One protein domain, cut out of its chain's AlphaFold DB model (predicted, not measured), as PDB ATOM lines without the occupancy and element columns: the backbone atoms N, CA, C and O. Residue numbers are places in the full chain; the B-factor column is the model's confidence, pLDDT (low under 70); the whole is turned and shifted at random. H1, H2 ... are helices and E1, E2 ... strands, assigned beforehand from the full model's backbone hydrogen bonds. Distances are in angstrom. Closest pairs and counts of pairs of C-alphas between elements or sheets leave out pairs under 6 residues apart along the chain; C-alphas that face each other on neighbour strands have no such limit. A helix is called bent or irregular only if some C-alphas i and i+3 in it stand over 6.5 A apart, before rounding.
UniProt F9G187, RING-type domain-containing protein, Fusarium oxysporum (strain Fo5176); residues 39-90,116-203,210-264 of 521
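Overview. This is residues 39 to 90, 116 to 203 and 210 to 264 of the 521 residues of the protein "RING-type domain-containing protein" of Fusarium oxysporum (strain Fo5176) (UniProt F9G187). A strongly twisted sheet of six strands makes the core, with helices over both faces: it curls round the long helix H6 on one face, where H1 also sits, and H2 and H3 cover the other. H5 packs on H3, H4 sits by edge strand E6, and H7 lies far out, where the printed part ends. The printed part has 195 residues, with seven named helices and six named strands in the order E1 H1 E2 E3 H2 E4 H3 E5 H4 H5 E6 H6 H7; the class is mixed, helices and strands. The mixed sheet runs E2 E3 E1 E4 E5 E6. The whole is compact, with a radius of gyration of the C-alphas of 16.0 A and spans of 50 by 37 by 34 A.

Along the chain. Find C-alpha 39 at (53.219, 76.589, -38.795), where E1, residues 39 to 44, begins. Next come H1, residues 47 to 55, and the hairpin of E2, residues 68 to 73, and E3, residues 77 to 82. H2, residues 117 to 135, measures 26.4 A, has a kink of 38 degrees near residue 129 and is only just irregular: C-alphas 131 and 134 are 6.9 A apart. Then read E4, residues 138 to 142, H3, residues 149 to 163, 21.2 A long, and E5, residues 173 to 178. H4, residues 180 to 187, is irregular, with C-alphas 181 and 184 7.7 A apart; H5, residues 189 to 197, and E6, residues 226 to 231, follow. H6, residues 232 to 252, spans 29.5 A with a kink of 55 degrees near residue 239, and is irregular: C-alphas 237 and 240 are 7.2 A apart. H7, residues 259 to 264, ends at C-alpha 264, (42.846, 82.836, -48.745).

Arrangement. In the sheet, E2 and E3 are antiparallel, with N 71 and O 79 2.9 A apart, within hydrogen-bond range. The other neighbours are parallel, with such pairs as N 43 and O 80 of E1 and E3, 2.9 A, N 42 and O 138 of E1 and E4, 2.9 A, N 141 and O 175 of E4 and E5, 2.9 A, and N 176 and O 228 of E5 and E6, 2.8 A. E4, H3 and E5 form a strand-helix-strand unit, two parallel neighbours with a helix between, its crossover right-handed. The domain has three layers, helices on both faces of a sheet: H2 and H3 on one face, H1 and H6 on the other. H2 runs along the strands over E3 and E1, at a height of 8.8 A over the sheet. H1 touches residues 232 to 236 of H6, about perpendicular at 83 degrees; their closest C-alphas, of Arg 55 and Ala 236, are 6.1 A apart. H3 and H5 touch at a steep tilt of 40 degrees, their closest C-alphas, of Ala 157 and Ile 197, 5.3 A apart. H5 only grazes the sheet; H4 is on it, and its closest C-alphas to E6, of Trp 180 and Pro 231, are 6.0 A apart. H7 is not on the sheet and touches no helix. Each O i to N i+4 pair is within hydrogen-bond range in H1, H3, H5 and H7, against 12 of 15 in H2, 2 of 4 in H4 and 13 of 17 in H6.

Size, cuts and confidence. The two farthest C-alphas, of Asp 63 and Gly 203, are 51.9 A apart. Look for two cuts: residues 91 to 115, 10.2 A from C-alpha 90 to 116, and residues 204 to 209, 17.1 A from C-alpha 203 to 210. Of the links printed whole, H1 to E2 is long. Confidence is under 70 at residues 59 to 66, 199 to 203 and 210 to 211.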
ATOM      1  N   ARG A  39      51.808  76.187 -38.844       94.50
ATOM      2  CA  ARG A  39      53.219  76.589 -38.795       94.50
ATOM      3  C   ARG A  39      53.830  76.362 -40.172       94.50
ATOM      4  O   ARG A  39      54.080  75.221 -40.560       94.50
ATOM      5  N   VAL A  40      53.991  77.426 -40.950       96.31
ATOM      6  CA  VAL A  40      54.423  77.314 -42.348       96.31
ATOM      7  C   VAL A  40      55.943  77.211 -42.434       96.31
ATOM      8  O   VAL A  40      56.666  78.111 -42.010       96.31
ATOM      9  N   VAL A  41      56.425  76.136 -43.050       97.75
ATOM     10  CA  VAL A  41      57.849  75.889 -43.286       97.75
ATOM     11  C   VAL A  41      58.122  75.899 -44.780       97.75
ATOM     12  O   VAL A  41      57.541  75.115 -45.520       97.75
ATOM     13  N   LEU A  42      59.043  76.739 -45.237       98.19
ATOM     14  CA  LEU A  42      59.518  76.719 -46.619       98.19
ATOM     15  C   LEU A  42      60.714  75.771 -46.734       98.19
ATOM     16  O   LEU A  42      61.742  76.013 -46.115       98.19
ATOM     17  N   SER A  43      60.608  74.701 -47.520       97.56
ATOM     18  CA  SER A  43      61.653  73.672 -47.609       97.56
ATOM     19  C   SER A  43      62.225  73.575 -49.020       97.56
ATOM     20  O   SER A  43      61.530  73.165 -49.953       97.56
ATOM     21  N   ILE A  44      63.499  73.947 -49.185       97.44
ATOM     22  CA  ILE A  44      64.151  74.088 -50.494       97.44
ATOM     23  C   ILE A  44      65.360  73.155 -50.589       97.44
ATOM     24  O   ILE A  44      66.366  73.324 -49.901       97.44
ATOM     25  N   GLY A  45      65.263  72.175 -51.482       94.12
ATOM     26  CA  GLY A  45      66.312  71.197 -51.754       94.12
ATOM     27  C   GLY A  45      65.821  70.119 -52.715       94.12
ATOM     28  O   GLY A  45      64.857  70.323 -53.453       94.12
ATOM     29  N   GLY A  46      66.440  68.946 -52.660       91.38
ATOM     30  CA  GLY A  46      66.170  67.815 -53.540       91.38
ATOM     31  C   GLY A  46      66.445  66.485 -52.843       91.38
ATOM     32  O   GLY A  46      65.588  65.949 -52.140       91.38
ATOM     33  N   THR A  47      67.633  65.917 -53.035       91.19
ATOM     34  CA  THR A  47      67.945  64.558 -52.572       91.19
ATOM     35  C   THR A  47      68.103  64.476 -51.055       91.19
ATOM     36  O   THR A  47      67.485  63.605 -50.429       91.19
ATOM     37  N   GLU A  48      68.889  65.363 -50.444       92.88
ATOM     38  CA  GLU A  48      69.054  65.402 -48.986       92.88
ATOM     39  C   GLU A  48      67.757  65.818 -48.288       92.88
ATOM     40  O   GLU A  48      67.396  65.226 -47.267       92.88
ATOM     41  N   LYS A  49      66.985  66.733 -48.885       93.75
ATOM     42  CA  LYS A  49      65.632  67.072 -48.418       93.75
ATOM     43  C   LYS A  49      64.721  65.847 -48.322       93.75
ATOM     44  O   LYS A  49      64.112  65.602 -47.280       93.75
ATOM     45  N   ARG A  50      64.681  65.002 -49.358       91.38
ATOM     46  CA  ARG A  50      63.894  63.752 -49.341       91.38
ATOM     47  C   ARG A  50      64.420  62.724 -48.335       91.38
ATOM     48  O   ARG A  50      63.656  61.882 -47.860       91.38
ATOM     49  N   ARG A  51      65.716  62.740 -48.004       92.38
ATOM     50  CA  ARG A  51      66.267  61.917 -46.906       92.38
ATOM     51  C   ARG A  51      65.829  62.440 -45.542       92.38
ATOM     52  O   ARG A  51      65.515  61.636 -44.671       92.38
ATOM     53  N   PHE A  52      65.781  63.757 -45.365       93.75
ATOM     54  CA  PHE A  52      65.240  64.380 -44.160       93.75
ATOM     55  C   PHE A  52      63.753  64.046 -43.974       93.75
ATOM     56  O   PHE A  52      63.382  63.574 -42.903       93.75
ATOM     57  N   TYR A  53      62.933  64.153 -45.024       93.25
ATOM     58  CA  TYR A  53      61.516  63.762 -44.979       93.25
ATOM     59  C   TYR A  53      61.302  62.314 -44.533       93.25
ATOM     60  O   TYR A  53      60.468  62.057 -43.667       93.25
ATOM     61  N   ARG A  54      62.134  61.380 -45.013       91.56
ATOM     62  CA  ARG A  54      62.127  59.987 -44.540       91.56
ATOM     63  C   ARG A  54      62.345  59.850 -43.034       91.56
ATOM     64  O   ARG A  54      61.733  58.985 -42.421       91.56
ATOM     65  N   ARG A  55      63.191  60.693 -42.438       91.19
ATOM     66  CA  ARG A  55      63.480  60.671 -40.992       91.19
ATOM     67  C   ARG A  55      62.344  61.240 -40.144       91.19
ATOM     68  O   ARG A  55      62.227  60.854 -38.990       91.19
ATOM     69  N   ILE A  56      61.518  62.117 -40.710       90.75
ATOM     70  CA  ILE A  56      60.321  62.665 -40.052       90.75
ATOM     71  C   ILE A  56      59.031  61.943 -40.484       90.75
ATOM     72  O   ILE A  56      57.938  62.459 -40.271       90.75
ATOM     73  N   ASN A  57      59.149  60.750 -41.084       87.88
ATOM     74  CA  ASN A  57      58.036  59.911 -41.549       87.88
ATOM     75  C   ASN A  57      57.109  60.572 -42.590       87.88
ATOM     76  O   ASN A  57      55.919  60.272 -42.648       87.88
ATOM     77  N   LEU A  58      57.658  61.435 -43.448       86.06
ATOM     78  CA  LEU A  58      56.936  62.105 -44.532       86.06
ATOM     79  C   LEU A  58      57.252  61.422 -45.879       86.06
ATOM     80  O   LEU A  58      58.108  61.883 -46.632       86.06
ATOM     81  N   ASN A  59      56.596  60.290 -46.164       67.12
ATOM     82  CA  ASN A  59      56.958  59.374 -47.266       67.12
ATOM     83  C   ASN A  59      55.917  59.268 -48.394       67.12
ATOM     84  O   ASN A  59      55.796  58.219 -49.026       67.12
ATOM     85  N   ASP A  60      55.181  60.339 -48.680       66.44
ATOM     86  CA  ASP A  60      54.226  60.320 -49.790       66.44
ATOM     87  C   ASP A  60      54.938  60.237 -51.144       66.44
ATOM     88  O   ASP A  60      55.919  60.948 -51.397       66.44
ATOM     89  N   ALA A  61      54.415  59.374 -52.023       57.16
ATOM     90  CA  ALA A  61      54.826  59.297 -53.417       57.16
ATOM     91  C   ALA A  61      54.613  60.665 -54.078       57.16
ATOM     92  O   ALA A  61      53.502  61.199 -54.087       57.16
ATOM     93  N   VAL A  62      55.699  61.233 -54.597       59.56
ATOM     94  CA  VAL A  62      55.679  62.474 -55.368       59.56
ATOM     95  C   VAL A  62      55.601  62.062 -56.823       59.56
ATOM     96  O   VAL A  62      56.526  61.412 -57.317       59.56
ATOM     97  N   ASP A  63      54.520  62.424 -57.508       55.12
ATOM     98  CA  ASP A  63      54.536  62.401 -58.967       55.12
ATOM     99  C   ASP A  63      55.693  63.297 -59.404       55.12
ATOM    100  O   ASP A  63      55.788  64.438 -58.961       55.12
ATOM    101  N   GLY A  64      56.612  62.763 -60.211       53.62
ATOM    102  CA  GLY A  64      57.923  63.349 -60.515       53.62
ATOM    103  C   GLY A  64      57.929  64.697 -61.251       53.62
ATOM    104  O   GLY A  64      58.911  64.994 -61.924       53.62
ATOM    105  N   ASN A  65      56.867  65.502 -61.154       62.16
ATOM    106  CA  ASN A  65      56.783  66.866 -61.654       62.16
ATOM    107  C   ASN A  65      57.282  67.870 -60.591       62.16
ATOM    108  O   ASN A  65      56.614  68.025 -59.565       62.16
ATOM    109  N   PRO A  66      58.399  68.587 -60.824       68.25
ATOM    110  CA  PRO A  66      59.022  69.482 -59.841       68.25
ATOM    111  C   PRO A  66      58.229  70.780 -59.568       68.25
ATOM    112  O   PRO A  66      58.602  71.874 -59.978       68.25
ATOM    113  N   GLY A  67      57.110  70.690 -58.856       85.88
ATOM    114  CA  GLY A  67      56.329  71.846 -58.413       85.88
ATOM    115  C   GLY A  67      56.707  72.349 -57.016       85.88
ATOM    116  O   GLY A  67      57.817  72.151 -56.506       85.88
ATOM    117  N   VAL A  68      55.733  73.000 -56.390       92.94
ATOM    118  CA  VAL A  68      55.655  73.193 -54.944       92.94
ATOM    119  C   VAL A  68      54.460  72.404 -54.433       92.94
ATOM    120  O   VAL A  68      53.360  72.523 -54.980       92.94
ATOM    121  N   LEU A  69      54.665  71.611 -53.383       92.75
ATOM    122  CA  LEU A  69      53.604  70.835 -52.738       92.75
ATOM    123  C   LEU A  69      53.258  71.413 -51.365       92.75
ATOM    124  O   LEU A  69      54.111  71.976 -50.682       92.75
ATOM    125  N   LEU A  70      52.005  71.227 -50.952       92.56
ATOM    126  CA  LEU A  70      51.552  71.475 -49.586       92.56
ATOM    127  C   LEU A  70      51.586  70.154 -48.818       92.56
ATOM    128  O   LEU A  70      50.804  69.251 -49.114       92.56
ATOM    129  N   ARG A  71      52.494  70.030 -47.848       90.69
ATOM    130  CA  ARG A  71      52.658  68.807 -47.053       90.69
ATOM    131  C   ARG A  71      52.339  69.062 -45.582       90.69
ATOM    132  O   ARG A  71      53.178  69.635 -44.884       90.69
ATOM    133  N   PRO A  72      51.151  68.669 -45.094       89.94
ATOM    134  CA  PRO A  72      50.879  68.703 -43.668       89.94
ATOM    135  C   PRO A  72      51.762  67.682 -42.942       89.94
ATOM    136  O   PRO A  72      51.985  66.569 -43.416       89.94
ATOM    137  N   VAL A  73      52.265  68.077 -41.780       87.81
ATOM    138  CA  VAL A  73      53.080  67.270 -40.868       87.81
ATOM    139  C   VAL A  73      52.452  67.367 -39.472       87.81
ATOM    140  O   VAL A  73      51.496  68.111 -39.242       87.81
ATOM    141  N   GLN A  74      52.963  66.590 -38.523       84.31
ATOM    142  CA  GLN A  74      52.537  66.627 -37.125       84.31
ATOM    143  C   GLN A  74      52.623  68.041 -36.521       84.31
ATOM    144  O   GLN A  74      53.333  68.918 -37.016       84.31
ATOM    145  N   LEU A  75      51.887  68.247 -35.422       83.69
ATOM    146  CA  LEU A  75      51.859  69.506 -34.671       83.69
ATOM    147  C   LEU A  75      51.495  70.713 -35.550       83.69
ATOM    148  O   LEU A  75      52.176  71.735 -35.515       83.69
ATOM    149  N   ALA A  76      50.431  70.602 -36.353       88.88
ATOM    150  CA  ALA A  76      49.917  71.713 -37.161       88.88
ATOM    151  C   ALA A  76      50.979  72.364 -38.080       88.88
ATOM    152  O   ALA A  76      50.898  73.551 -38.385       88.88
ATOM    153  N   THR A  77      51.991  71.609 -38.513       92.38
ATOM    154  CA  THR A  77      53.063  72.123 -39.375       92.38
ATOM    155  C   THR A  77      52.708  71.890 -40.837       92.38
ATOM    156  O   THR A  77      52.278  70.801 -41.209       92.38
ATOM    157  N   LEU A  78      52.893  72.902 -41.681       94.12
ATOM    158  CA  LEU A  78      52.655  72.826 -43.119       94.12
ATOM    159  C   LEU A  78      53.951  73.133 -43.864       94.12
ATOM    160  O   LEU A  78      54.424  74.268 -43.852       94.12
ATOM    161  N   ILE A  79      54.509  72.135 -44.543       95.38
ATOM    162  CA  ILE A  79      55.699  72.315 -45.372       95.38
ATOM    163  C   ILE A  79      55.280  72.729 -46.788       95.38
ATOM    164  O   ILE A  79      54.556  72.003 -47.470       95.38
ATOM    165  N   LEU A  80      55.780  73.880 -47.234       96.50
ATOM    166  CA  LEU A  80      55.845  74.284 -48.634       96.50
ATOM    167  C   LEU A  80      57.070  73.596 -49.245       96.50
ATOM    168  O   LEU A  80      58.210  74.034 -49.074       96.50
ATOM    169  N   ASP A  81      56.833  72.458 -49.884       94.69
ATOM    170  CA  ASP A  81      57.883  71.587 -50.392       94.69
ATOM    171  C   ASP A  81      58.315  72.017 -51.795       94.69
ATOM    172  O   ASP A  81      57.608  71.756 -52.766       94.69
ATOM    173  N   CYS A  82      59.462  72.686 -51.909       94.88
ATOM    174  CA  CYS A  82      59.883  73.364 -53.131       94.88
ATOM    175  C   CYS A  82      60.958  72.588 -53.903       94.88
ATOM    176  O   CYS A  82      62.058  72.368 -53.384       94.88
ATOM    177  N   GLU A  83      60.674  72.233 -55.162       91.25
ATOM    178  CA  GLU A  83      61.641  71.606 -56.087       91.25
ATOM    179  C   GLU A  83      61.698  72.252 -57.479       91.25
ATOM    180  O   GLU A  83      62.464  71.797 -58.325       91.25
ATOM    181  N   LEU A  84      60.980  73.355 -57.720       89.81
ATOM    182  CA  LEU A  84      60.985  74.066 -59.009       89.81
ATOM    183  C   LEU A  84      62.400  74.463 -59.478       89.81
ATOM    184  O   LEU A  84      62.650  74.539 -60.675       89.81
ATOM    185  N   HIS A  85      63.346  74.659 -58.555       91.25
ATOM    186  CA  HIS A  85      64.733  75.020 -58.874       91.25
ATOM    187  C   HIS A  85      65.534  73.865 -59.502       91.25
ATOM    188  O   HIS A  85      66.558  74.113 -60.129       91.25
ATOM    189  N   ASN A  86      65.053  72.624 -59.370       87.75
ATOM    190  CA  ASN A  86      65.657  71.430 -59.965       87.75
ATOM    191  C   ASN A  86      65.147  71.157 -61.393       87.75
ATOM    192  O   ASN A  86      65.541  70.163 -62.005       87.75
ATOM    193  N   HIS A  87      64.260  72.000 -61.938       81.25
ATOM    194  CA  HIS A  87      63.785  71.844 -63.309       81.25
ATOM    195  C   HIS A  87      64.896  72.106 -64.329       81.25
ATOM    196  O   HIS A  87      65.475  73.190 -64.399       81.25
ATOM    197  N   ASN A  88      65.100  71.131 -65.213       75.12
ATOM    198  CA  ASN A  88      65.994  71.272 -66.362       75.12
ATOM    199  C   ASN A  88      65.281  71.838 -67.600       75.12
ATOM    200  O   ASN A  88      65.935  72.388 -68.485       75.12
ATOM    201  N   ARG A  89      63.952  71.690 -67.674       73.38
ATOM    202  CA  ARG A  89      63.071  72.177 -68.747       73.38
ATOM    203  C   ARG A  89      61.677  72.431 -68.183       73.38
ATOM    204  O   ARG A  89      61.278  71.735 -67.262       73.38
ATOM    205  N   LEU A  90      60.953  73.396 -68.741       73.50
ATOM    206  CA  LEU A  90      59.567  73.680 -68.367       73.50
ATOM    207  C   LEU A  90      58.631  73.118 -69.438       73.50
ATOM    208  O   LEU A  90      58.730  73.480 -70.617       73.50
ATOM    209  N   PRO A 116      68.037  78.057 -70.072       88.00
ATOM    210  CA  PRO A 116      69.028  77.280 -69.341       88.00
ATOM    211  C   PRO A 116      68.573  76.973 -67.910       88.00
ATOM    212  O   PRO A 116      67.943  77.818 -67.269       88.00
ATOM    213  N   SER A 117      68.970  75.815 -67.379       86.56
ATOM    214  CA  SER A 117      68.610  75.371 -66.021       86.56
ATOM    215  C   SER A 117      68.946  76.407 -64.944       86.56
ATOM    216  O   SER A 117      68.129  76.661 -64.068       86.56
ATOM    217  N   HIS A 118      70.087  77.098 -65.046       88.56
ATOM    218  CA  HIS A 118      70.456  78.152 -64.092       88.56
ATOM    219  C   HIS A 118      69.473  79.338 -64.087       88.56
ATOM    220  O   HIS A 118      69.223  79.907 -63.027       88.56
ATOM    221  N   LYS A 119      68.879  79.698 -65.238       89.94
ATOM    222  CA  LYS A 119      67.852  80.754 -65.306       89.94
ATOM    223  C   LYS A 119      66.540  80.292 -64.677       89.94
ATOM    224  O   LYS A 119      65.888  81.079 -63.999       89.94
ATOM    225  N   ILE A 120      66.170  79.026 -64.883       88.88
ATOM    226  CA  ILE A 120      64.985  78.422 -64.255       88.88
ATOM    227  C   ILE A 120      65.169  78.375 -62.734       88.88
ATOM    228  O   ILE A 120      64.279  78.790 -61.995       88.88
ATOM    229  N   ALA A 121      66.344  77.949 -62.264       91.00
ATOM    230  CA  ALA A 121      66.683  77.920 -60.846       91.00
ATOM    231  C   ALA A 121      66.639  79.318 -60.218       91.00
ATOM    232  O   ALA A 121      65.997  79.505 -59.186       91.00
ATOM    233  N   GLN A 122      67.253  80.316 -60.864       91.81
ATOM    234  CA  GLN A 122      67.208  81.706 -60.404       91.81
ATOM    235  C   GLN A 122      65.768  82.220 -60.301       91.81
ATOM    236  O   GLN A 122      65.381  82.755 -59.265       91.81
ATOM    237  N   TYR A 123      64.956  81.991 -61.335       91.56
ATOM    238  CA  TYR A 123      63.542  82.348 -61.306       91.56
ATOM    239  C   TYR A 123      62.790  81.649 -60.166       91.56
ATOM    240  O   TYR A 123      61.991  82.280 -59.477       91.56
ATOM    241  N   ALA A 124      63.061  80.365 -59.920       92.88
ATOM    242  CA  ALA A 124      62.438  79.634 -58.825       92.88
ATOM    243  C   ALA A 124      62.787  80.244 -57.458       92.88
ATOM    244  O   ALA A 124      61.886  80.442 -56.647       92.88
ATOM    245  N   PHE A 125      64.051  80.607 -57.207       94.62
ATOM    246  CA  PHE A 125      64.439  81.296 -55.965       94.62
ATOM    247  C   PHE A 125      63.792  82.678 -55.825       94.62
ATOM    248  O   PHE A 125      63.447  83.084 -54.712       94.62
ATOM    249  N   ASP A 126      63.584  83.378 -56.940       92.50
ATOM    250  CA  ASP A 126      62.880  84.659 -56.970       92.50
ATOM    251  C   ASP A 126      61.395  84.498 -56.651       92.50
ATOM    252  O   ASP A 126      60.851  85.251 -55.841       92.50
ATOM    253  N   MET A 127      60.763  83.468 -57.210       93.44
ATOM    254  CA  MET A 127      59.391  83.092 -56.887       93.44
ATOM    255  C   MET A 127      59.266  82.690 -55.415       93.44
ATOM    256  O   MET A 127      58.372  83.181 -54.735       93.44
ATOM    257  N   TYR A 128      60.166  81.857 -54.882       95.62
ATOM    258  CA  TYR A 128      60.122  81.474 -53.467       95.62
ATOM    259  C   TYR A 128      60.240  82.693 -52.556       95.62
ATOM    260  O   TYR A 128      59.455  82.814 -51.622       95.62
ATOM    261  N   TRP A 129      61.156  83.617 -52.857       93.88
ATOM    262  CA  TRP A 129      61.307  84.874 -52.127       93.88
ATOM    263  C   TRP A 129      60.046  85.739 -52.157       93.88
ATOM    264  O   TRP A 129      59.612  86.253 -51.129       93.88
ATOM    265  N   GLN A 130      59.478  85.955 -53.340       92.62
ATOM    266  CA  GLN A 130      58.387  86.911 -53.490       92.62
ATOM    267  C   GLN A 130      57.045  86.326 -53.026       92.62
ATOM    268  O   GLN A 130      56.258  87.020 -52.385       92.62
ATOM    269  N   LEU A 131      56.789  85.056 -53.345       94.31
ATOM    270  CA  LEU A 131      55.488  84.414 -53.168       94.31
ATOM    271  C   LEU A 131      55.383  83.616 -51.864       94.31
ATOM    272  O   LEU A 131      54.354  83.682 -51.199       94.31
ATOM    273  N   LEU A 132      56.412  82.846 -51.495       95.88
ATOM    274  CA  LEU A 132      56.310  81.846 -50.417       95.88
ATOM    275  C   LEU A 132      56.953  82.300 -49.107       95.88
ATOM    276  O   LEU A 132      56.406  82.069 -48.031       95.88
ATOM    277  N   TYR A 133      58.097  82.971 -49.196       95.81
ATOM    278  CA  TYR A 133      58.881  83.441 -48.059       95.81
ATOM    279  C   TYR A 133      58.079  84.281 -47.053       95.81
ATOM    280  O   TYR A 133      58.240  84.035 -45.858       95.81
ATOM    281  N   PRO A 134      57.164  85.193 -47.461       94.94
ATOM    282  CA  PRO A 134      56.395  85.996 -46.506       94.94
ATOM    283  C   PRO A 134      55.539  85.168 -45.541       94.94
ATOM    284  O   PRO A 134      55.191  85.656 -44.466       94.94
ATOM    285  N   PHE A 135      55.176  83.941 -45.925       95.88
ATOM    286  CA  PHE A 135      54.348  83.043 -45.123       95.88
ATOM    287  C   PHE A 135      55.148  82.211 -44.128       95.88
ATOM    288  O   PHE A 135      54.579  81.772 -43.133       95.88
ATOM    289  N   ALA A 136      56.432  81.975 -44.395       96.25
ATOM    290  CA  ALA A 136      57.240  81.056 -43.612       96.25
ATOM    291  C   ALA A 136      57.514  81.609 -42.205       96.25
ATOM    292  O   ALA A 136      57.856  82.780 -42.042       96.25
ATOM    293  N   SER A 137      57.415  80.748 -41.192       95.62
ATOM    294  CA  SER A 137      58.098  80.950 -39.910       95.62
ATOM    295  C   SER A 137      59.519  80.395 -39.970       95.62
ATOM    296  O   SER A 137      60.431  80.940 -39.363       95.62
ATOM    297  N   THR A 138      59.745  79.334 -40.744       97.25
ATOM    298  CA  THR A 138      61.059  78.695 -40.856       97.25
ATOM    299  C   THR A 138      61.371  78.338 -42.302       97.25
ATOM    300  O   THR A 138      60.494  77.884 -43.039       97.25
ATOM    301  N   VAL A 139      62.623  78.524 -42.717       98.38
ATOM    302  CA  VAL A 139      63.114  78.139 -44.046       98.38
ATOM    303  C   VAL A 139      64.208  77.090 -43.905       98.38
ATOM    304  O   VAL A 139      65.195  77.323 -43.215       98.38
ATOM    305  N   LEU A 140      64.057  75.952 -44.579       98.44
ATOM    306  CA  LEU A 140      65.053  74.887 -44.644       98.44
ATOM    307  C   LEU A 140      65.823  74.985 -45.963       98.44
ATOM    308  O   LEU A 140      65.224  74.895 -47.038       98.44
ATOM    309  N   LEU A 141      67.146  75.124 -45.880       98.31
ATOM    310  CA  LEU A 141      68.052  75.123 -47.031       98.31
ATOM    311  C   LEU A 141      69.021  73.944 -46.923       98.31
ATOM    312  O   LEU A 141      69.782  73.852 -45.962       98.31
ATOM    313  N   PHE A 142      69.022  73.053 -47.911       97.44
ATOM    314  CA  PHE A 142      69.883  71.866 -47.923       97.44
ATOM    315  C   PHE A 142      71.151  72.130 -48.742       97.44
ATOM    316  O   PHE A 142      71.099  72.166 -49.967       97.44
ATOM    317  N   ILE A 143      72.300  72.300 -48.078       96.06
ATOM    318  CA  ILE A 143      73.556  72.728 -48.726       96.06
ATOM    319  C   ILE A 143      73.948  71.824 -49.896       96.06
ATOM    320  O   ILE A 143      74.248  72.316 -50.983       96.06
ATOM    321  N   ASP A 144      73.959  70.508 -49.675       94.50
ATOM    322  CA  ASP A 144      74.404  69.547 -50.688       94.50
ATOM    323  C   ASP A 144      73.456  69.505 -51.903       94.50
ATOM    324  O   ASP A 144      73.902  69.214 -53.010       94.50
ATOM    325  N   ASP A 145      72.176  69.853 -51.722       95.06
ATOM    326  CA  ASP A 145      71.195  69.930 -52.812       95.06
ATOM    327  C   ASP A 145      71.298  71.244 -53.604       95.06
ATOM    328  O   ASP A 145      70.925  71.295 -54.773       95.06
ATOM    329  N   LEU A 146      71.808  72.309 -52.981       95.12
ATOM    330  CA  LEU A 146      71.865  73.657 -53.557       95.12
ATOM    331  C   LEU A 146      73.230  73.995 -54.177       95.12
ATOM    332  O   LEU A 146      73.474  75.141 -54.543       95.12
ATOM    333  N   GLY A 147      74.119  73.008 -54.320       92.81
ATOM    334  CA  GLY A 147      75.437  73.189 -54.938       92.81
ATOM    335  C   GLY A 147      76.528  73.670 -53.975       92.81
ATOM    336  O   GLY A 147      77.553  74.186 -54.420       92.81
ATOM    337  N   GLY A 148      76.333  73.504 -52.665       94.69
ATOM    338  CA  GLY A 148      77.339  73.802 -51.651       94.69
ATOM    339  C   GLY A 148      77.185  75.174 -50.993       94.69
ATOM    340  O   GLY A 148      76.166  75.857 -51.100       94.69
ATOM    341  N   VAL A 149      78.221  75.579 -50.259       95.25
ATOM    342  CA  VAL A 149      78.169  76.743 -49.360       95.25
ATOM    343  C   VAL A 149      78.055  78.069 -50.105       95.25
ATOM    344  O   VAL A 149      77.316  78.955 -49.684       95.25
ATOM    345  N   GLY A 150      78.789  78.212 -51.213       95.12
ATOM    346  CA  GLY A 150      78.798  79.436 -52.018       95.12
ATOM    347  C   GLY A 150      77.400  79.827 -52.510       95.12
ATOM    348  O   GLY A 150      76.934  80.908 -52.160       95.12
ATOM    349  N   PRO A 151      76.699  78.949 -53.251       95.38
ATOM    350  CA  PRO A 151      75.342  79.223 -53.721       95.38
ATOM    351  C   PRO A 151      74.341  79.553 -52.609       95.38
ATOM    352  O   PRO A 151      73.557  80.486 -52.761       95.38
ATOM    353  N   VAL A 152      74.387  78.852 -51.467       97.00
ATOM    354  CA  VAL A 152      73.499  79.145 -50.325       97.00
ATOM    355  C   VAL A 152      73.745  80.549 -49.770       97.00
ATOM    356  O   VAL A 152      72.789  81.278 -49.505       97.00
ATOM    357  N   ILE A 153      75.008  80.966 -49.652       96.62
ATOM    358  CA  ILE A 153      75.351  82.335 -49.240       96.62
ATOM    359  C   ILE A 153      74.830  83.361 -50.255       96.62
ATOM    360  O   ILE A 153      74.297  84.388 -49.845       96.62
ATOM    361  N   GLU A 154      74.925  83.093 -51.560       95.88
ATOM    362  CA  GLU A 154      74.383  83.997 -52.586       95.88
ATOM    363  C   GLU A 154      72.855  84.116 -52.521       95.88
ATOM    364  O   GLU A 154      72.329  85.221 -52.674       95.88
ATOM    365  N   ILE A 155      72.140  83.016 -52.251       95.94
ATOM    366  CA  ILE A 155      70.684  83.027 -52.044       95.94
ATOM    367  C   ILE A 155      70.340  83.931 -50.854       95.94
ATOM    368  O   ILE A 155      69.564  84.877 -51.005       95.94
ATOM    369  N   LEU A 156      70.970  83.697 -49.698       96.38
ATOM    370  CA  LEU A 156      70.725  84.484 -48.485       96.38
ATOM    371  C   LEU A 156      71.097  85.959 -48.666       96.38
ATOM    372  O   LEU A 156      70.341  86.839 -48.262       96.38
ATOM    373  N   ALA A 157      72.218  86.252 -49.327       94.69
ATOM    374  CA  ALA A 157      72.629  87.623 -49.612       94.69
ATOM    375  C   ALA A 157      71.716  88.319 -50.636       94.69
ATOM    376  O   ALA A 157      71.540  89.537 -50.587       94.69
ATOM    377  N   SER A 158      71.135  87.578 -51.581       93.19
ATOM    378  CA  SER A 158      70.113  88.099 -52.497       93.19
ATOM    379  C   SER A 158      68.845  88.492 -51.740       93.19
ATOM    380  O   SER A 158      68.350  89.608 -51.902       93.19
ATOM    381  N   TRP A 159      68.365  87.618 -50.856       93.69
ATOM    382  CA  TRP A 159      67.202  87.863 -50.003       93.69
ATOM    383  C   TRP A 159      67.420  89.037 -49.038       93.69
ATOM    384  O   TRP A 159      66.590  89.942 -48.994       93.69
ATOM    385  N   ALA A 160      68.581  89.108 -48.383       92.50
ATOM    386  CA  ALA A 160      68.998  90.249 -47.562       92.50
ATOM    387  C   ALA A 160      68.944  91.581 -48.328       92.50
ATOM    388  O   ALA A 160      68.333  92.553 -47.886       92.50
ATOM    389  N   ARG A 161      69.516  91.629 -49.539       90.75
ATOM    390  CA  ARG A 161      69.472  92.836 -50.383       90.75
ATOM    391  C   ARG A 161      68.048  93.239 -50.762       90.75
ATOM    392  O   ARG A 161      67.763  94.430 -50.829       90.75
ATOM    393  N   ARG A 162      67.155  92.275 -50.997       89.81
ATOM    394  CA  ARG A 162      65.744  92.545 -51.322       89.81
ATOM    395  C   ARG A 162      64.946  93.025 -50.115       89.81
ATOM    396  O   ARG A 162      64.125  93.923 -50.277       89.81
ATOM    397  N   ALA A 163      65.222  92.504 -48.920       90.06
ATOM    398  CA  ALA A 163      64.576  92.951 -47.683       90.06
ATOM    399  C   ALA A 163      64.836  94.433 -47.369       90.06
ATOM    400  O   ALA A 163      64.014  95.092 -46.739       90.06
ATOM    401  N   ARG A 164      65.958  94.985 -47.850       87.50
ATOM    402  CA  ARG A 164      66.270  96.423 -47.732       87.50
ATOM    403  C   ARG A 164      65.353  97.311 -48.570       87.50
ATOM    404  O   ARG A 164      65.218  98.489 -48.269       87.50
ATOM    405  N   LEU A 165      64.760  96.756 -49.627       85.06
ATOM    406  CA  LEU A 165      63.833  97.461 -50.515       85.06
ATOM    407  C   LEU A 165      62.372  97.249 -50.102       85.06
ATOM    408  O   LEU A 165      61.529  98.099 -50.371       85.06
ATOM    409  N   SER A 166      62.071  96.118 -49.464       79.56
ATOM    410  CA  SER A 166      60.734  95.737 -49.013       79.56
ATOM    411  C   SER A 166      60.851  95.053 -47.658       79.56
ATOM    412  O   SER A 166      61.342  93.927 -47.574       79.56
ATOM    413  N   THR A 167      60.412  95.730 -46.598       75.62
ATOM    414  CA  THR A 167      60.516  95.203 -45.236       75.62
ATOM    415  C   THR A 167      59.621  93.981 -45.053       75.62
ATOM    416  O   THR A 167      58.459  93.961 -45.462       75.62
ATOM    417  N   ILE A 168      60.162  92.951 -44.406       84.25
ATOM    418  CA  ILE A 168      59.412  91.746 -44.053       84.25
ATOM    419  C   ILE A 168      58.847  91.939 -42.656       84.25
ATOM    420  O   ILE A 168      59.578  92.249 -41.719       84.25
ATOM    421  N   SER A 169      57.537  91.762 -42.509       84.62
ATOM    422  CA  SER A 169      56.879  92.091 -41.245       84.62
ATOM    423  C   SER A 169      57.176  91.108 -40.108       84.62
ATOM    424  O   SER A 169      57.216  91.514 -38.954       84.62
ATOM    425  N   ALA A 170      57.402  89.833 -40.430       90.12
ATOM    426  CA  ALA A 170      57.815  88.807 -39.478       90.12
ATOM    427  C   ALA A 170      58.825  87.865 -40.160       90.12
ATOM    428  O   ALA A 170      58.412  86.904 -40.819       90.12
ATOM    429  N   PRO A 171      60.128  88.184 -40.107       92.50
ATOM    430  CA  PRO A 171      61.146  87.433 -40.828       92.50
ATOM    431  C   PRO A 171      61.313  86.013 -40.258       92.50
ATOM    432  O   PRO A 171      61.282  85.847 -39.041       92.50
ATOM    433  N   PRO A 172      61.495  84.981 -41.103       95.75
ATOM    434  CA  PRO A 172      61.624  83.602 -40.646       95.75
ATOM    435  C   PRO A 172      63.011  83.287 -40.079       95.75
ATOM    436  O   PRO A 172      64.009  83.928 -40.425       95.75
ATOM    437  N   ARG A 173      63.091  82.213 -39.292       96.31
ATOM    438  CA  ARG A 173      64.353  81.535 -38.961       96.31
ATOM    439  C   ARG A 173      64.855  80.722 -40.151       96.31
ATOM    440  O   ARG A 173      64.102  79.949 -40.743       96.31
ATOM    441  N   ILE A 174      66.136  80.844 -40.486       97.88
ATOM    442  CA  ILE A 174      66.766  80.042 -41.541       97.88
ATOM    443  C   ILE A 174      67.518  78.880 -40.903       97.88
ATOM    444  O   ILE A 174      68.460  79.093 -40.143       97.88
ATOM    445  N   LEU A 175      67.155  77.653 -41.261       97.94
ATOM    446  CA  LEU A 175      67.908  76.452 -40.920       97.94
ATOM    447  C   LEU A 175      68.675  75.999 -42.160       97.94
ATOM    448  O   LEU A 175      68.091  75.638 -43.183       97.94
ATOM    449  N   VAL A 176      69.998  76.022 -42.071       97.88
ATOM    450  CA  VAL A 176      70.893  75.564 -43.129       97.88
ATOM    451  C   VAL A 176      71.385  74.170 -42.760       97.88
ATOM    452  O   VAL A 176      72.175  73.989 -41.830       97.88
ATOM    453  N   LEU A 177      70.891  73.171 -43.486       97.50
ATOM    454  CA  LEU A 177      71.172  71.767 -43.235       97.50
ATOM    455  C   LEU A 177      72.386  71.318 -44.042       97.50
ATOM    456  O   LEU A 177      72.428  71.476 -45.264       97.50
ATOM    457  N   TYR A 178      73.356  70.711 -43.361       96.00
ATOM    458  CA  TYR A 178      74.611  70.287 -43.979       96.00
ATOM    459  C   TYR A 178      75.029  68.879 -43.550       96.00
ATOM    460  O   TYR A 178      74.813  68.455 -42.409       96.00
ATOM    461  N   HIS A 179      75.649  68.126 -44.460       93.94
ATOM    462  CA  HIS A 179      76.284  66.863 -44.101       93.94
ATOM    463  C   HIS A 179      77.580  67.112 -43.314       93.94
ATOM    464  O   HIS A 179      78.349  68.011 -43.644       93.94
ATOM    465  N   TRP A 180      77.885  66.275 -42.314       88.06
ATOM    466  CA  TRP A 180      79.050  66.452 -41.425       88.06
ATOM    467  C   TRP A 180      80.397  66.573 -42.157       88.06
ATOM    468  O   TRP A 180      81.311  67.236 -41.680       88.06
ATOM    469  N   ARG A 181      80.499  65.984 -43.352       89.75
ATOM    470  CA  ARG A 181      81.673  66.100 -44.233       89.75
ATOM    471  C   ARG A 181      82.018  67.556 -44.596       89.75
ATOM    472  O   ARG A 181      83.184  67.855 -44.793       89.75
ATOM    473  N   ASN A 182      81.026  68.450 -44.616       89.25
ATOM    474  CA  ASN A 182      81.186  69.870 -44.943       89.25
ATOM    475  C   ASN A 182      81.512  70.725 -43.699       89.25
ATOM    476  O   ASN A 182      81.469  71.951 -43.770       89.25
ATOM    477  N   ARG A 183      81.798  70.111 -42.537       89.56
ATOM    478  CA  ARG A 183      82.015  70.822 -41.262       89.56
ATOM    479  C   ARG A 183      83.087  71.908 -41.360       89.56
ATOM    480  O   ARG A 183      82.884  72.986 -40.818       89.56
ATOM    481  N   THR A 184      84.197  71.633 -42.037       88.25
ATOM    482  CA  THR A 184      85.302  72.591 -42.195       88.25
ATOM    483  C   THR A 184      84.867  73.829 -42.976       88.25
ATOM    484  O   THR A 184      85.170  74.949 -42.579       88.25
ATOM    485  N   GLU A 185      84.080  73.665 -44.043       88.88
ATOM    486  CA  GLU A 185      83.530  74.803 -44.785       88.88
ATOM    487  C   GLU A 185      82.532  75.615 -43.943       88.88
ATOM    488  O   GLU A 185      82.486  76.845 -44.070       88.88
ATOM    489  N   MET A 186      81.775  74.954 -43.055       91.50
ATOM    490  CA  MET A 186      80.810  75.601 -42.153       91.50
ATOM    491  C   MET A 186      81.461  76.528 -41.128       91.50
ATOM    492  O   MET A 186      80.851  77.528 -40.760       91.50
ATOM    493  N   GLU A 187      82.705  76.269 -40.722       89.38
ATOM    494  CA  GLU A 187      83.441  77.153 -39.803       89.38
ATOM    495  C   GLU A 187      83.645  78.559 -40.391       89.38
ATOM    496  O   GLU A 187      83.684  79.544 -39.658       89.38
ATOM    497  N   SER A 188      83.711  78.673 -41.722       91.12
ATOM    498  CA  SER A 188      83.838  79.954 -42.433       91.12
ATOM    499  C   SER A 188      82.499  80.586 -42.841       91.12
ATOM    500  O   SER A 188      82.488  81.703 -43.368       91.12
ATOM    501  N   PHE A 189      81.374  79.887 -42.638       93.44
ATOM    502  CA  PHE A 189      80.067  80.262 -43.192       93.44
ATOM    503  C   PHE A 189      79.629  81.656 -42.742       93.44
ATOM    504  O   PHE A 189      79.310  82.507 -43.571       93.44
ATOM    505  N   GLU A 190      79.662  81.905 -41.434       91.56
ATOM    506  CA  GLU A 190      79.216  83.159 -40.827       91.56
ATOM    507  C   GLU A 190      80.024  84.363 -41.329       91.56
ATOM    508  O   GLU A 190      79.452  85.370 -41.750       91.56
ATOM    509  N   SER A 191      81.357  84.245 -41.359       89.62
ATOM    510  CA  SER A 191      82.241  85.306 -41.857       89.62
ATOM    511  C   SER A 191      81.976  85.617 -43.330       89.62
ATOM    512  O   SER A 191      81.946  86.784 -43.726       89.62
ATOM    513  N   ARG A 192      81.774  84.580 -44.153       93.25
ATOM    514  CA  ARG A 192      81.480  84.738 -45.582       93.25
ATOM    515  C   ARG A 192      80.104  85.364 -45.802       93.25
ATOM    516  O   ARG A 192      79.980  86.252 -46.641       93.25
ATOM    517  N   LEU A 193      79.097  84.955 -45.028       92.75
ATOM    518  CA  LEU A 193      77.754  85.526 -45.083       92.75
ATOM    519  C   LEU A 193      77.761  87.012 -44.698       92.75
ATOM    520  O   LEU A 193      77.248  87.834 -45.456       92.75
ATOM    521  N   ARG A 194      78.407  87.378 -43.579       90.56
ATOM    522  CA  ARG A 194      78.545  88.782 -43.145       90.56
ATOM    523  C   ARG A 194      79.231  89.643 -44.196       90.56
ATOM    524  O   ARG A 194      78.727  90.714 -44.529       90.56
ATOM    525  N   SER A 195      80.344  89.150 -44.741       90.12
ATOM    526  CA  SER A 195      81.077  89.832 -45.808       90.12
ATOM    527  C   SER A 195      80.194  90.051 -47.037       90.12
ATOM    528  O   SER A 195      80.161  91.155 -47.580       90.12
ATOM    529  N   ARG A 196      79.418  89.038 -47.441       92.06
ATOM    530  CA  ARG A 196      78.575  89.125 -48.635       92.06
ATOM    531  C   ARG A 196      77.370  90.053 -48.468       92.06
ATOM    532  O   ARG A 196      76.983  90.712 -49.431       92.06
ATOM    533  N   ILE A 197      76.800  90.123 -47.267       88.50
ATOM    534  CA  ILE A 197      75.686  91.024 -46.935       88.50
ATOM    535  C   ILE A 197      76.181  92.459 -46.669       88.50
ATOM    536  O   ILE A 197      75.393  93.400 -46.752       88.50
ATOM    537  N   MET A 198      77.483  92.662 -46.438       80.62
ATOM    538  CA  MET A 198      78.069  93.933 -45.989       80.62
ATOM    539  C   MET A 198      77.579  94.360 -44.594       80.62
ATOM    540  O   MET A 198      77.367  95.543 -44.341       80.62
ATOM    541  N   CYS A 199      77.384  93.406 -43.678       69.31
ATOM    542  CA  CYS A 199      77.145  93.730 -42.268       69.31
ATOM    543  C   CYS A 199      78.453  94.206 -41.621       69.31
ATOM    544  O   CYS A 199      79.482  93.537 -41.744       69.31
ATOM    545  N   THR A 200      78.418  95.330 -40.903       54.44
ATOM    546  CA  THR A 200      79.550  95.760 -40.075       54.44
ATOM    547  C   THR A 200      79.782  94.740 -38.962       54.44
ATOM    548  O   THR A 200      78.850  94.292 -38.295       54.44
ATOM    549  N   VAL A 201      81.039  94.353 -38.749       56.09
ATOM    550  CA  VAL A 201      81.423  93.653 -37.522       56.09
ATOM    551  C   VAL A 201      81.429  94.722 -36.436       56.09
ATOM    552  O   VAL A 201      82.328  95.561 -36.414       56.09
ATOM    553  N   SER A 202      80.403  94.767 -35.587       48.69
ATOM    554  CA  SER A 202      80.441  95.639 -34.411       48.69
ATOM    555  C   SER A 202      81.695  95.299 -33.605       48.69
ATOM    556  O   SER A 202      81.927  94.141 -33.267       48.69
ATOM    557  N   GLY A 203      82.530  96.307 -33.338       44.62
ATOM    558  CA  GLY A 203      83.828  96.187 -32.660       44.62
ATOM    559  C   GLY A 203      83.758  95.752 -31.190       44.62
ATOM    560  O   GLY A 203      84.725  95.914 -30.453       44.62
ATOM    561  N   THR A 210      80.898  80.662 -29.759       57.09
ATOM    562  CA  THR A 210      79.689  79.852 -29.738       57.09
ATOM    563  C   THR A 210      79.869  78.824 -30.861       57.09
ATOM    564  O   THR A 210      80.268  79.189 -31.965       57.09
ATOM    565  N   GLY A 211      79.731  77.523 -30.577       68.88
ATOM    566  CA  GLY A 211      80.047  76.454 -31.541       68.88
ATOM    567  C   GLY A 211      79.309  76.600 -32.882       68.88
ATOM    568  O   GLY A 211      78.333  77.333 -32.959       68.88
ATOM    569  N   ILE A 212      79.731  75.866 -33.921       78.12
ATOM    570  CA  ILE A 212      79.207  75.948 -35.312       78.12
ATOM    571  C   ILE A 212      77.667  75.946 -35.396       78.12
ATOM    572  O   ILE A 212      77.095  76.535 -36.304       78.12
ATOM    573  N   THR A 213      76.990  75.293 -34.451       80.62
ATOM    574  CA  THR A 213      75.525  75.171 -34.392       80.62
ATOM    575  C   THR A 213      74.819  76.335 -33.698       80.62
ATOM    576  O   THR A 213      73.613  76.275 -33.480       80.62
ATOM    577  N   SER A 214      75.548  77.363 -33.276       84.19
ATOM    578  CA  SER A 214      74.968  78.497 -32.557       84.19
ATOM    579  C   SER A 214      74.239  79.428 -33.525       84.19
ATOM    580  O   SER A 214      74.680  79.565 -34.670       84.19
ATOM    581  N   PRO A 215      73.141  80.078 -33.104       87.00
ATOM    582  CA  PRO A 215      72.421  80.994 -33.975       87.00
ATOM    583  C   PRO A 215      73.279  82.193 -34.386       87.00
ATOM    584  O   PRO A 215      73.880  82.867 -33.550       87.00
ATOM    585  N   ILE A 216      73.298  82.475 -35.685       88.12
ATOM    586  CA  ILE A 216      73.934  83.646 -36.278       88.12
ATOM    587  C   ILE A 216      72.896  84.765 -36.325       88.12
ATOM    588  O   ILE A 216      71.934  84.705 -37.097       88.12
ATOM    589  N   TYR A 217      73.132  85.807 -35.533       86.56
ATOM    590  CA  TYR A 217      72.385  87.059 -35.601       86.56
ATOM    591  C   TYR A 217      73.168  88.078 -36.432       86.56
ATOM    592  O   TYR A 217      74.371  88.294 -36.233       86.56
ATOM    593  N   LEU A 218      72.484  88.694 -37.397       83.44
ATOM    594  CA  LEU A 218      73.040  89.748 -38.239       83.44
ATOM    595  C   LEU A 218      72.418  91.079 -37.828       83.44
ATOM    596  O   LEU A 218      71.234  91.320 -38.036       83.44
ATOM    597  N   GLN A 219      73.219  91.934 -37.200       79.25
ATOM    598  CA  GLN A 219      72.743  93.212 -36.688       79.25
ATOM    599  C   GLN A 219      72.213  94.098 -37.823       79.25
ATOM    600  O   GLN A 219      72.889  94.293 -38.833       79.25
ATOM    601  N   GLY A 220      71.006  94.640 -37.637       77.25
ATOM    602  CA  GLY A 220      70.333  95.490 -38.624       77.25
ATOM    603  C   GLY A 220      69.790  94.744 -39.847       77.25
ATOM    604  O   GLY A 220      69.248  95.384 -40.744       77.25
ATOM    605  N   GLU A 221      69.926  93.416 -39.901       84.19
ATOM    606  CA  GLU A 221      69.314  92.608 -40.952       84.19
ATOM    607  C   GLU A 221      67.827  92.387 -40.660       84.19
ATOM    608  O   GLU A 221      67.434  92.122 -39.525       84.19
ATOM    609  N   MET A 222      67.006  92.489 -41.704       84.56
ATOM    610  CA  MET A 222      65.542  92.409 -41.625       84.56
ATOM    611  C   MET A 222      64.982  91.249 -42.456       84.56
ATOM    612  O   MET A 222      63.775  91.010 -42.446       84.56
ATOM    613  N   ALA A 223      65.831  90.536 -43.205       89.25
ATOM    614  CA  ALA A 223      65.406  89.415 -44.029       89.25
ATOM    615  C   ALA A 223      65.061  88.167 -43.219       89.25
ATOM    616  O   ALA A 223      64.133  87.450 -43.586       89.25
ATOM    617  N   PHE A 224      65.791  87.888 -42.141       91.69
ATOM    618  CA  PHE A 224      65.643  86.674 -41.339       91.69
ATOM    619  C   PHE A 224      65.836  86.967 -39.851       91.69
ATOM    620  O   PHE A 224      66.619  87.835 -39.481       91.69
ATOM    621  N   GLU A 225      65.128  86.215 -39.007       92.75
ATOM    622  CA  GLU A 225      65.230  86.278 -37.542       92.75
ATOM    623  C   GLU A 225      66.631  85.855 -37.071       92.75
ATOM    624  O   GLU A 225      67.269  86.512 -36.250       92.75
ATOM    625  N   SER A 226      67.115  84.736 -37.607       93.62
ATOM    626  CA  SER A 226      68.451  84.193 -37.371       93.62
ATOM    627  C   SER A 226      68.796  83.158 -38.441       93.62
ATOM    628  O   SER A 226      67.912  82.651 -39.140       93.62
ATOM    629  N   VAL A 227      70.084  82.832 -38.566       95.75
ATOM    630  CA  VAL A 227      70.560  81.704 -39.382       95.75
ATOM    631  C   VAL A 227      71.196  80.664 -38.472       95.75
ATOM    632  O   VAL A 227      72.093  80.983 -37.701       95.75
ATOM    633  N   GLN A 228      70.762  79.412 -38.565       94.81
ATOM    634  CA  GLN A 228      71.300  78.305 -37.777       94.81
ATOM    635  C   GLN A 228      71.846  77.209 -38.685       94.81
ATOM    636  O   GLN A 228      71.184  76.781 -39.631       94.81
ATOM    637  N   LEU A 229      73.053  76.732 -38.383       95.44
ATOM    638  CA  LEU A 229      73.677  75.622 -39.096       95.44
ATOM    639  C   LEU A 229      73.372  74.317 -38.361       95.44
ATOM    640  O   LEU A 229      73.810  74.126 -37.226       95.44
ATOM    641  N   ILE A 230      72.658  73.398 -39.011       95.00
ATOM    642  CA  ILE A 230      72.223  72.143 -38.388       95.00
ATOM    643  C   ILE A 230      72.788  70.943 -39.163       95.00
ATOM    644  O   ILE A 230      72.484  70.762 -40.346       95.00
ATOM    645  N   PRO A 231      73.585  70.067 -38.521       94.81
ATOM    646  CA  PRO A 231      73.980  68.805 -39.128       94.81
ATOM    647  C   PRO A 231      72.752  67.958 -39.478       94.81
ATOM    648  O   PRO A 231      71.866  67.765 -38.642       94.81
ATOM    649  N   THR A 232      72.715  67.360 -40.670       93.38
ATOM    650  CA  THR A 232      71.542  66.583 -41.129       93.38
ATOM    651  C   THR A 232      71.132  65.455 -40.177       93.38
ATOM    652  O   THR A 232      69.958  65.091 -40.132       93.38
ATOM    653  N   TRP A 233      72.066  64.886 -39.406       90.31
ATOM    654  CA  TRP A 233      71.784  63.846 -38.410       90.31
ATOM    655  C   TRP A 233      71.022  64.352 -37.172       90.31
ATOM    656  O   TRP A 233      70.302  63.560 -36.572       90.31
ATOM    657  N   LYS A 234      71.120  65.646 -36.830       93.38
ATOM    658  CA  LYS A 234      70.341  66.298 -35.755       93.38
ATOM    659  C   LYS A 234      69.038  66.928 -36.239       93.38
ATOM    660  O   LYS A 234      68.128  67.160 -35.451       93.38
ATOM    661  N   ALA A 235      68.934  67.200 -37.537       92.62
ATOM    662  CA  ALA A 235      67.830  67.971 -38.093       92.62
ATOM    663  C   ALA A 235      66.442  67.419 -37.741       92.62
ATOM    664  O   ALA A 235      65.556  68.190 -37.403       92.62
ATOM    665  N   ALA A 236      66.243  66.097 -37.788       91.50
ATOM    666  CA  ALA A 236      64.934  65.503 -37.511       91.50
ATOM    667  C   ALA A 236      64.476  65.703 -36.053       91.50
ATOM    668  O   ALA A 236      63.286  65.893 -35.826       91.50
ATOM    669  N   SER A 237      65.401  65.694 -35.084       91.81
ATOM    670  CA  SER A 237      65.070  65.892 -33.667       91.81
ATOM    671  C   SER A 237      64.858  67.360 -33.298       91.81
ATOM    672  O   SER A 237      64.070  67.645 -32.408       91.81
ATOM    673  N   GLU A 238      65.547  68.287 -33.969       92.50
ATOM    674  CA  GLU A 238      65.465  69.727 -33.668       92.50
ATOM    675  C   GLU A 238      64.409  70.456 -34.515       92.50
ATOM    676  O   GLU A 238      63.963  71.539 -34.152       92.50
ATOM    677  N   PHE A 239      63.973  69.878 -35.639       93.38
ATOM    678  CA  PHE A 239      63.087  70.541 -36.600       93.38
ATOM    679  C   PHE A 239      61.803  71.103 -35.973       93.38
ATOM    680  O   PHE A 239      61.457  72.259 -36.222       93.38
ATOM    681  N   LEU A 240      61.098  70.301 -35.171       91.50
ATOM    682  CA  LEU A 240      59.810  70.707 -34.605       91.50
ATOM    683  C   LEU A 240      59.974  71.818 -33.564       91.50
ATOM    684  O   LEU A 240      59.237  72.796 -33.628       91.50
ATOM    685  N   SER A 241      60.972  71.721 -32.676       92.50
ATOM    686  CA  SER A 241      61.215  72.749 -31.657       92.50
ATOM    687  C   SER A 241      61.662  74.071 -32.287       92.50
ATOM    688  O   SER A 241      61.135  75.124 -31.942       92.50
ATOM    689  N   GLN A 242      62.556  74.024 -33.283       91.94
ATOM    690  CA  GLN A 242      62.993  75.219 -34.017       91.94
ATOM    691  C   GLN A 242      61.831  75.900 -34.756       91.94
ATOM    692  O   GLN A 242      61.729  77.127 -34.770       91.94
ATOM    693  N   THR A 243      60.943  75.100 -35.357       93.44
ATOM    694  CA  THR A 243      59.754  75.605 -36.058       93.44
ATOM    695  C   THR A 243      58.751  76.224 -35.088       93.44
ATOM    696  O   THR A 243      58.168  77.266 -35.388       93.44
ATOM    697  N   GLU A 244      58.548  75.601 -33.926       93.88
ATOM    698  CA  GLU A 244      57.630  76.080 -32.896       93.88
ATOM    699  C   GLU A 244      58.085  77.406 -32.282       93.88
ATOM    700  O   GLU A 244      57.287  78.340 -32.225       93.88
ATOM    701  N   GLU A 245      59.358  77.525 -31.895       92.62
ATOM    702  CA  GLU A 245      59.914  78.762 -31.330       92.62
ATOM    703  C   GLU A 245      59.795  79.944 -32.299       92.62
ATOM    704  O   GLU A 245      59.332  81.023 -31.924       92.62
ATOM    705  N   SER A 246      60.181  79.738 -33.562       93.31
ATOM    706  CA  SER A 246      60.115  80.797 -34.572       93.31
ATOM    707  C   SER A 246      58.664  81.157 -34.919       93.31
ATOM    708  O   SER A 246      58.325  82.331 -35.093       93.31
ATOM    709  N   PHE A 247      57.761  80.168 -34.948       94.75
ATOM    710  CA  PHE A 247      56.332  80.429 -35.110       94.75
ATOM    711  C   PHE A 247      55.744  81.209 -33.928       94.75
ATOM    712  O   PHE A 247      54.969  82.128 -34.165       94.75
ATOM    713  N   ALA A 248      56.118  80.904 -32.683       93.88
ATOM    714  CA  ALA A 248      55.614  81.617 -31.510       93.88
ATOM    715  C   ALA A 248      55.956  83.117 -31.562       93.88
ATOM    716  O   ALA A 248      55.090  83.956 -31.325       93.88
ATOM    717  N   ALA A 249      57.183  83.473 -31.961       91.06
ATOM    718  CA  ALA A 249      57.567  84.872 -32.170       91.06
ATOM    719  C   ALA A 249      56.724  85.547 -33.271       91.06
ATOM    720  O   ALA A 249      56.280  86.688 -33.127       91.06
ATOM    721  N   ARG A 250      56.464  84.820 -34.363       92.69
ATOM    722  CA  ARG A 250      55.624  85.282 -35.473       92.69
ATOM    723  C   ARG A 250      54.153  85.456 -35.073       92.69
ATOM    724  O   ARG A 250      53.507  86.401 -35.530       92.69
ATOM    725  N   ASP A 251      53.624  84.566 -34.243       92.88
ATOM    726  CA  ASP A 251      52.254  84.623 -33.732       92.88
ATOM    727  C   ASP A 251      52.064  85.819 -32.793       92.88
ATOM    728  O   ASP A 251      51.145  86.612 -32.993       92.88
ATOM    729  N   VAL A 252      53.014  86.052 -31.877       90.94
ATOM    730  CA  VAL A 252      53.047  87.249 -31.013       90.94
ATOM    731  C   VAL A 252      53.084  88.544 -31.833       90.94
ATOM    732  O   VAL A 252      52.442  89.526 -31.464       90.94
ATOM    733  N   ALA A 253      53.777  88.550 -32.975       89.94
ATOM    734  CA  ALA A 253      53.792  89.684 -33.901       89.94
ATOM    735  C   ALA A 253      52.479  89.862 -34.700       89.94
ATOM    736  O   ALA A 253      52.361  90.802 -35.489       89.94
ATOM    737  N   GLY A 254      51.489  88.981 -34.521       91.75
ATOM    738  CA  GLY A 254      50.198  89.034 -35.204       91.75
ATOM    739  C   GLY A 254      50.202  88.402 -36.597       91.75
ATOM    740  O   GLY A 254      49.368  88.762 -37.424       91.75
ATOM    741  N   TYR A 255      51.121  87.474 -36.885       93.69
ATOM    742  CA  TYR A 255      51.231  86.784 -38.183       93.69
ATOM    743  C   TYR A 255      50.968  85.267 -38.097       93.69
ATOM    744  O   TYR A 255      51.326  84.522 -39.019       93.69
ATOM    745  N   GLY A 256      50.331  84.808 -37.013       93.06
ATOM    746  CA  GLY A 256      49.797  83.453 -36.859       93.06
ATOM    747  C   GLY A 256      48.396  83.326 -37.457       93.06
ATOM    748  O   GLY A 256      47.378  83.577 -36.810       93.06
ATOM    749  N   PHE A 257      48.329  82.956 -38.732       94.00
ATOM    750  CA  PHE A 257      47.070  82.879 -39.472       94.00
ATOM    751  C   PHE A 257      46.302  81.586 -39.180       94.00
ATOM    752  O   PHE A 257      46.889  80.508 -39.106       94.00
ATOM    753  N   SER A 258      44.969  81.669 -39.106       92.44
ATOM    754  CA  SER A 258      44.122  80.467 -39.149       92.44
ATOM    755  C   SER A 258      44.254  79.749 -40.499       92.44
ATOM    756  O   SER A 258      44.569  80.384 -41.509       92.44
ATOM    757  N   SER A 259      43.928  78.453 -40.565       91.94
ATOM    758  CA  SER A 259      43.887  77.705 -41.836       91.94
ATOM    759  C   SER A 259      43.051  78.396 -42.924       91.94
ATOM    760  O   SER A 259      43.453  78.430 -44.087       91.94
ATOM    761  N   ASN A 260      41.917  79.009 -42.559       91.44
ATOM    762  CA  ASN A 260      41.070  79.728 -43.514       91.44
ATOM    763  C   ASN A 260      41.741  81.017 -44.015       91.44
ATOM    764  O   ASN A 260      41.753  81.276 -45.221       91.44
ATOM    765  N   HIS A 261      42.340  81.808 -43.115       93.62
ATOM    766  CA  HIS A 261      43.087  83.006 -43.513       93.62
ATOM    767  C   HIS A 261      44.272  82.632 -44.398       93.62
ATOM    768  O   HIS A 261      44.414  83.207 -45.473       93.62
ATOM    769  N   LEU A 262      45.064  81.627 -44.014       94.56
ATOM    770  CA  LEU A 262      46.224  81.184 -44.784       94.56
ATOM    771  C   LEU A 262      45.827  80.710 -46.190       94.56
ATOM    772  O   LEU A 262      46.403  81.183 -47.168       94.56
ATOM    773  N   LYS A 263      44.793  79.865 -46.317       94.12
ATOM    774  CA  LYS A 263      44.240  79.432 -47.615       94.12
ATOM    775  C   LYS A 263      43.919  80.623 -48.516       94.12
ATOM    776  O   LYS A 263      44.311  80.637 -49.681       94.12
ATOM    777  N   ARG A 264      43.224  81.634 -47.985       93.50
ATOM    778  CA  ARG A 264      42.846  82.836 -48.745       93.50
ATOM    779  C   ARG A 264      44.043  83.715 -49.084       93.50
ATOM    780  O   ARG A 264      44.147  84.158 -50.223       93.50
TER     781      ARG A 264